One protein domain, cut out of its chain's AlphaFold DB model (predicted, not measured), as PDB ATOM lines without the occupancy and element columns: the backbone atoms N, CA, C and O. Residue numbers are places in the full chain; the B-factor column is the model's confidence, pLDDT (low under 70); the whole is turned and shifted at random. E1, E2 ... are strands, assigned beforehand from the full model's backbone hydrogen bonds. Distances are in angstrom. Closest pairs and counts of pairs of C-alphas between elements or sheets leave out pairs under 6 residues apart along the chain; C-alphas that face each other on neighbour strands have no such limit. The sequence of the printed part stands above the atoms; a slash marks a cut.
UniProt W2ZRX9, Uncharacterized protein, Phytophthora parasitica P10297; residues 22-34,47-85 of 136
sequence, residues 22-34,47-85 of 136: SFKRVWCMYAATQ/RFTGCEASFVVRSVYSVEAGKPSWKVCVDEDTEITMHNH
ATOM      1  N   SER A  22      10.982  -8.602  11.793       82.88
ATOM      2  CA  SER A  22      12.325  -9.031  11.380       82.88
ATOM      3  C   SER A  22      12.370  -9.462   9.917       82.88
ATOM      4  O   SER A  22      13.372  -9.256   9.234       82.88
ATOM      5  N   PHE A  23      11.269 -10.027   9.427       86.19
ATOM      6  CA  PHE A  23      11.061 -10.354   8.028       86.19
ATOM      7  C   PHE A  23       9.578 -10.261   7.665       86.19
ATOM      8  O   PHE A  23       8.698 -10.404   8.518       86.19
ATOM      9  N   LYS A  24       9.294 -10.049   6.383       89.00
ATOM     10  CA  LYS A  24       7.944 -10.087   5.829       89.00
ATOM     11  C   LYS A  24       7.993 -10.587   4.394       89.00
ATOM     12  O   LYS A  24       8.792 -10.099   3.603       89.00
ATOM     13  N   ARG A  25       7.102 -11.515   4.045       87.62
ATOM     14  CA  ARG A  25       6.878 -11.890   2.648       87.62
ATOM     15  C   ARG A  25       5.954 -10.874   1.979       87.62
ATOM     16  O   ARG A  25       4.910 -10.511   2.530       87.62
ATOM     17  N   VAL A  26       6.378 -10.393   0.821       88.56
ATOM     18  CA  VAL A  26       5.656  -9.467  -0.047       88.56
ATOM     19  C   VAL A  26       5.247 -10.240  -1.291       88.56
ATOM     20  O   VAL A  26       6.022 -11.039  -1.802       88.56
ATOM     21  N   TRP A  27       4.023 -10.024  -1.756       90.12
ATOM     22  CA  TRP A  27       3.402 -10.800  -2.828       90.12
ATOM     23  C   TRP A  27       2.902  -9.863  -3.917       90.12
ATOM     24  O   TRP A  27       2.580  -8.699  -3.643       90.12
ATOM     25  N   CYS A  28       2.769 -10.384  -5.131       87.44
ATOM     26  CA  CYS A  28       2.092  -9.681  -6.203       87.44
ATOM     27  C   CYS A  28       0.647  -9.330  -5.808       87.44
ATOM     28  O   CYS A  28      -0.052 -10.101  -5.156       87.44
ATOM     29  N   MET A  29       0.149  -8.172  -6.248       82.75
ATOM     30  CA  MET A  29      -1.239  -7.770  -5.990       82.75
ATOM     31  C   MET A  29      -2.258  -8.753  -6.588       82.75
ATOM     32  O   MET A  29      -3.327  -8.939  -6.014       82.75
ATOM     33  N   TYR A  30      -1.911  -9.395  -7.708       84.38
ATOM     34  CA  TYR A  30      -2.743 -10.390  -8.389       84.38
ATOM     35  C   TYR A  30      -2.733 -11.765  -7.681       84.38
ATOM     36  O   TYR A  30      -3.501 -12.653  -8.052       84.38
ATOM     37  N   ALA A  31      -1.907 -11.929  -6.635       85.38
ATOM     38  CA  ALA A  31      -1.884 -13.091  -5.740       85.38
ATOM     39  C   ALA A  31      -3.016 -13.073  -4.702       85.38
ATOM     40  O   ALA A  31      -3.299 -14.085  -4.069       85.38
ATOM     41  N   ALA A  32      -3.635 -11.911  -4.474       81.50
ATOM     42  CA  ALA A  32      -4.597 -11.718  -3.401       81.50
ATOM     43  C   ALA A  32      -5.982 -11.390  -3.956       81.50
ATOM     44  O   ALA A  32      -6.166 -10.433  -4.714       81.50
ATOM     45  N   THR A  33      -6.985 -12.147  -3.518       77.81
ATOM     46  CA  THR A  33      -8.383 -11.800  -3.764       77.81
ATOM     47  C   THR A  33      -8.712 -10.507  -3.021       77.81
ATOM     48  O   THR A  33      -8.487 -10.386  -1.816       77.81
ATOM     49  N   GLN A  34      -9.243  -9.512  -3.730       70.19
ATOM     50  CA  GLN A  34      -9.674  -8.264  -3.106       70.19
ATOM     51  C   GLN A  34     -11.149  -8.354  -2.738       70.19
ATOM     52  O   GLN A  34     -11.990  -8.589  -3.607       70.19
ATOM     53  N   ARG A  47      -9.323  -9.046 -10.338       74.25
ATOM     54  CA  ARG A  47      -7.892  -8.962 -10.694       74.25
ATOM     55  C   ARG A  47      -7.063 -10.107 -10.095       74.25
ATOM     56  O   ARG A  47      -5.855  -9.985  -9.969       74.25
ATOM     57  N   PHE A  48      -7.685 -11.178  -9.620       83.75
ATOM     58  CA  PHE A  48      -6.980 -12.310  -9.039       83.75
ATOM     59  C   PHE A  48      -6.587 -13.283 -10.149       83.75
ATOM     60  O   PHE A  48      -7.454 -13.757 -10.876       83.75
ATOM     61  N   THR A  49      -5.297 -13.600 -10.251       86.31
ATOM     62  CA  THR A  49      -4.777 -14.594 -11.207       86.31
ATOM     63  C   THR A  49      -4.101 -15.770 -10.513       86.31
ATOM     64  O   THR A  49      -3.576 -16.649 -11.187       86.31
ATOM     65  N   GLY A  50      -4.051 -15.787  -9.176       87.81
ATOM     66  CA  GLY A  50      -3.270 -16.779  -8.432       87.81
ATOM     67  C   GLY A  50      -1.761 -16.624  -8.629       87.81
ATOM     68  O   GLY A  50      -1.034 -17.605  -8.576       87.81
ATOM     69  N   CYS A  51      -1.285 -15.408  -8.912       89.44
ATOM     70  CA  CYS A  51       0.136 -15.144  -9.130       89.44
ATOM     71  C   CYS A  51       0.970 -15.492  -7.885       89.44
ATOM     72  O   CYS A  51       0.689 -14.980  -6.807       89.44
ATOM     73  N   GLU A  52       2.020 -16.298  -8.030       92.38
ATOM     74  CA  GLU A  52       2.894 -16.694  -6.911       92.38
ATOM     75  C   GLU A  52       4.122 -15.788  -6.744       92.38
ATOM     76  O   GLU A  52       4.880 -15.931  -5.778       92.38
ATOM     77  N   ALA A  53       4.296 -14.824  -7.656       89.94
ATOM     78  CA  ALA A  53       5.407 -13.888  -7.614       89.94
ATOM     79  C   ALA A  53       5.461 -13.183  -6.254       89.94
ATOM     80  O   ALA A  53       4.507 -12.523  -5.816       89.94
ATOM     81  N   SER A  54       6.572 -13.376  -5.554       90.44
ATOM     82  CA  SER A  54       6.754 -12.941  -4.177       90.44
ATOM     83  C   SER A  54       8.229 -12.895  -3.818       90.44
ATOM     84  O   SER A  54       9.056 -13.525  -4.463       90.44
ATOM     85  N   PHE A  55       8.555 -12.155  -2.768       88.69
ATOM     86  CA  PHE A  55       9.898 -12.106  -2.202       88.69
ATOM     87  C   PHE A  55       9.816 -11.852  -0.702       88.69
ATOM     88  O   PHE A  55       8.844 -11.274  -0.196       88.69
ATOM     89  N   VAL A  56      10.823 -12.292   0.044       87.56
ATOM     90  CA  VAL A  56      10.961 -11.964   1.462       87.56
ATOM     91  C   VAL A  56      11.816 -10.717   1.600       87.56
ATOM     92  O   VAL A  56      12.841 -10.552   0.954       87.56
ATOM     93  N   VAL A  57      11.377  -9.821   2.470       87.94
ATOM     94  CA  VAL A  57      12.124  -8.643   2.879       87.94
ATOM     95  C   VAL A  57      12.544  -8.830   4.327       87.94
ATOM     96  O   VAL A  57      11.711  -9.198   5.160       87.94
ATOM     97  N   ARG A  58      13.809  -8.563   4.648       88.38
ATOM     98  CA  ARG A  58      14.379  -8.723   5.993       88.38
ATOM     99  C   ARG A  58      14.965  -7.424   6.517       88.38
ATOM    100  O   ARG A  58      15.537  -6.635   5.769       88.38
ATOM    101  N   SER A  59      14.851  -7.223   7.824       87.56
ATOM    102  CA  SER A  59      15.610  -6.201   8.539       87.56
ATOM    103  C   SER A  59      17.000  -6.737   8.859       87.56
ATOM    104  O   SER A  59      17.145  -7.671   9.644       87.56
ATOM    105  N   VAL A  60      18.015  -6.139   8.247       85.56
ATOM    106  CA  VAL A  60      19.414  -6.547   8.361       85.56
ATOM    107  C   VAL A  60      20.188  -5.454   9.080       85.56
ATOM    108  O   VAL A  60      20.064  -4.271   8.770       85.56
ATOM    109  N   TYR A  61      20.989  -5.850  10.060       85.12
ATOM    110  CA  TYR A  61      21.938  -4.951  10.693       85.12
ATOM    111  C   TYR A  61      23.238  -4.937   9.882       85.12
ATOM    112  O   TYR A  61      23.845  -5.984   9.672       85.12
ATOM    113  N   SER A  62      23.676  -3.757   9.449       82.25
ATOM    114  CA  SER A  62      24.873  -3.566   8.627       82.25
ATOM    115  C   SER A  62      25.752  -2.453   9.192       82.25
ATOM    116  O   SER A  62      25.250  -1.417   9.631       82.25
ATOM    117  N   VAL A  63      27.071  -2.638   9.152       82.75
ATOM    118  CA  VAL A  63      28.037  -1.578   9.464       82.75
ATOM    119  C   VAL A  63      28.677  -1.145   8.158       82.75
ATOM    120  O   VAL A  63      29.491  -1.869   7.598       82.75
ATOM    121  N   GLU A  64      28.307   0.033   7.676       82.12
ATOM    122  CA  GLU A  64      28.858   0.591   6.444       82.12
ATOM    123  C   GLU A  64      29.689   1.820   6.767       82.12
ATOM    124  O   GLU A  64      29.248   2.691   7.518       82.12
ATOM    125  N   ALA A  65      30.913   1.875   6.236       85.56
ATOM    126  CA  ALA A  65      31.875   2.939   6.534       85.56
ATOM    127  C   ALA A  65      32.043   3.193   8.051       85.56
ATOM    128  O   ALA A  65      32.093   4.334   8.508       85.56
ATOM    129  N   GLY A  66      32.053   2.120   8.850       85.31
ATOM    130  CA  GLY A  66      32.163   2.187  10.313       85.31
ATOM    131  C   GLY A  66      30.904   2.679  11.038       85.31
ATOM    132  O   GLY A  66      30.897   2.733  12.267       85.31
ATOM    133  N   LYS A  67      29.822   3.008  10.319       83.56
ATOM    134  CA  LYS A  67      28.568   3.478  10.912       83.56
ATOM    135  C   LYS A  67      27.554   2.336  11.036       83.56
ATOM    136  O   LYS A  67      27.173   1.736  10.027       83.56
ATOM    137  N   PRO A  68      27.089   2.033  12.259       82.69
ATOM    138  CA  PRO A  68      26.078   1.013  12.481       82.69
ATOM    139  C   PRO A  68      24.715   1.492  11.965       82.69
ATOM    140  O   PRO A  68      24.232   2.551  12.365       82.69
ATOM    141  N   SER A  69      24.074   0.715  11.094       85.00
ATOM    142  CA  SER A  69      22.745   1.029  10.564       85.00
ATOM    143  C   SER A  69      21.894  -0.228  10.390       85.00
ATOM    144  O   SER A  69      22.402  -1.330  10.198       85.00
ATOM    145  N   TRP A  70      20.577  -0.061  10.477       84.44
ATOM    146  CA  TRP A  70      19.619  -1.097  10.107       84.44
ATOM    147  C   TRP A  70      19.070  -0.795   8.723       84.44
ATOM    148  O   TRP A  70      18.657   0.334   8.449       84.44
ATOM    149  N   LYS A  71      19.042  -1.814   7.875       84.00
ATOM    150  CA  LYS A  71      18.556  -1.747   6.504       84.00
ATOM    151  C   LYS A  71      17.474  -2.775   6.273       84.00
ATOM    152  O   LYS A  71      17.296  -3.716   7.042       84.00
ATOM    153  N   VAL A  72      16.728  -2.553   5.209       84.88
ATOM    154  CA  VAL A  72      15.673  -3.441   4.756       84.88
ATOM    155  C   VAL A  72      16.126  -3.978   3.407       84.88
ATOM    156  O   VAL A  72      16.261  -3.200   2.467       84.88
ATOM    157  N   CYS A  73      16.410  -5.276   3.341       84.56
ATOM    158  CA  CYS A  73      16.954  -5.933   2.155       84.56
ATOM    159  C   CYS A  73      15.975  -6.983   1.635       84.56
ATOM    160  O   CYS A  73      15.249  -7.598   2.421       84.56
ATOM    161  N   VAL A  74      15.965  -7.185   0.320       84.12
ATOM    162  CA  VAL A  74      15.306  -8.339  -0.297       84.12
ATOM    163  C   VAL A  74      16.192  -9.564  -0.077       84.12
ATOM    164  O   VAL A  74      17.413  -9.467  -0.135       84.12
ATOM    165  N   ASP A  75      15.567 -10.687   0.251       85.00
ATOM    166  CA  ASP A  75      16.197 -11.998   0.350       85.00
ATOM    167  C   ASP A  75      16.129 -12.664  -1.031       85.00
ATOM    168  O   ASP A  75      15.072 -13.172  -1.422       85.00
ATOM    169  N   GLU A  76      17.230 -12.580  -1.782       82.12
ATOM    170  CA  GLU A  76      17.332 -13.009  -3.186       82.12
ATOM    171  C   GLU A  76      16.965 -14.491  -3.368       82.12
ATOM    172  O   GLU A  76      16.269 -14.841  -4.318       82.12
ATOM    173  N   ASP A  77      17.291 -15.346  -2.393       84.19
ATOM    174  CA  ASP A  77      16.986 -16.786  -2.421       84.19
ATOM    175  C   ASP A  77      15.479 -17.090  -2.343       84.19
ATOM    176  O   ASP A  77      15.033 -18.221  -2.550       84.19
ATOM    177  N   THR A  78      14.668 -16.090  -2.000       79.50
ATOM    178  CA  THR A  78      13.216 -16.235  -1.837       79.50
ATOM    179  C   THR A  78      12.412 -15.587  -2.953       79.50
ATOM    180  O   THR A  78      11.175 -15.594  -2.878       79.50
ATOM    181  N   GLU A  79      13.092 -14.998  -3.937       86.50
ATOM    182  CA  GLU A  79      12.472 -14.241  -5.011       86.50
ATOM    183  C   GLU A  79      11.883 -15.172  -6.077       86.50
ATOM    184  O   GLU A  79      12.576 -15.882  -6.801       86.50
ATOM    185  N   ILE A  80      10.560 -15.140  -6.194       85.69
ATOM    186  CA  ILE A  80       9.813 -15.725  -7.302       85.69
ATOM    187  C   ILE A  80       9.504 -14.577  -8.261       85.69
ATOM    188  O   ILE A  80       8.580 -13.796  -8.029       85.69
ATOM    189  N   THR A  81      10.300 -14.457  -9.325       82.12
ATOM    190  CA  THR A  81      10.204 -13.359 -10.305       82.12
ATOM    191  C   THR A  81       9.182 -13.614 -11.409       82.12
ATOM    192  O   THR A  81       8.754 -12.682 -12.090       82.12
ATOM    193  N   MET A  82       8.782 -14.870 -11.622       88.12
ATOM    194  CA  MET A  82       7.866 -15.218 -12.704       88.12
ATOM    195  C   MET A  82       6.432 -14.814 -12.370       88.12
ATOM    196  O   MET A  82       5.811 -15.330 -11.441       88.12
ATOM    197  N   HIS A  83       5.883 -13.922 -13.190       88.31
ATOM    198  CA  HIS A  83       4.484 -13.523 -13.137       88.31
ATOM    199  C   HIS A  83       3.654 -14.326 -14.142       88.31
ATOM    200  O   HIS A  83       4.057 -14.512 -15.286       88.31
ATOM    201  N   ASN A  84       2.449 -14.736 -13.743       89.88
ATOM    202  CA  ASN A  84       1.479 -15.391 -14.632       89.88
ATOM    203  C   ASN A  84       0.508 -14.405 -15.309       89.88
ATOM    204  O   ASN A  84      -0.524 -14.795 -15.848       89.88
ATOM    205  N   HIS A  85       0.819 -13.113 -15.239       86.06
ATOM    206  CA  HIS A  85       0.035 -12.032 -15.813       86.06
ATOM    207  C   HIS A  85       0.979 -10.961 -16.376       86.06
ATOM    208  O   HIS A  85       2.127 -10.862 -15.935       86.06
TER     209      HIS A  85
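Overview. This is residues 22 to 34 and 47 to 85 of the 136 residues of an uncharacterized protein of Phytophthora parasitica P10297 (UniProt W2ZRX9). A long, twisted hairpin of E2 and E3 makes a rod, with short E1 alongside E2 at the end away from the turn. The printed part has 52 residues, no named helix and three strands, sheet order E1 - E2 - E3, antiparallel; the class is all strand. It is only just loose, close to extended: radius of gyration of the C-alphas 14.6 A, spans 46 by 20 by 12 A.

Along the chain. Find C-alpha 23 at (11.061, -10.354, 8.028), where E1, residues 23 to 27, begins. E2, residues 54 to 64, runs 28.0 A and bends by 64 degrees at residue 61. E3, residues 67 to 80, runs 32.4 A, bends by 56 degrees at 77 and ends at C-alpha 80 (9.813, -15.725, -7.302).

Arrangement. E1 and inner strand E2 are antiparallel at 143 degrees; look for N 24 and O 57, within hydrogen-bond range at 2.8 A. E2 and E3, a hairpin with a tight link, stand at 155 degrees; N 60 and O 71 are within hydrogen-bond range at 2.8 A.

Size, cuts and confidence. The farthest C-alphas, of Arg 47 and Gly 66, are 46.6 A apart. Residues 35 to 46 are not printed; C-alphas 34 and 47 are 7.8 A apart across the cut. No printed residue is under pLDDT 70.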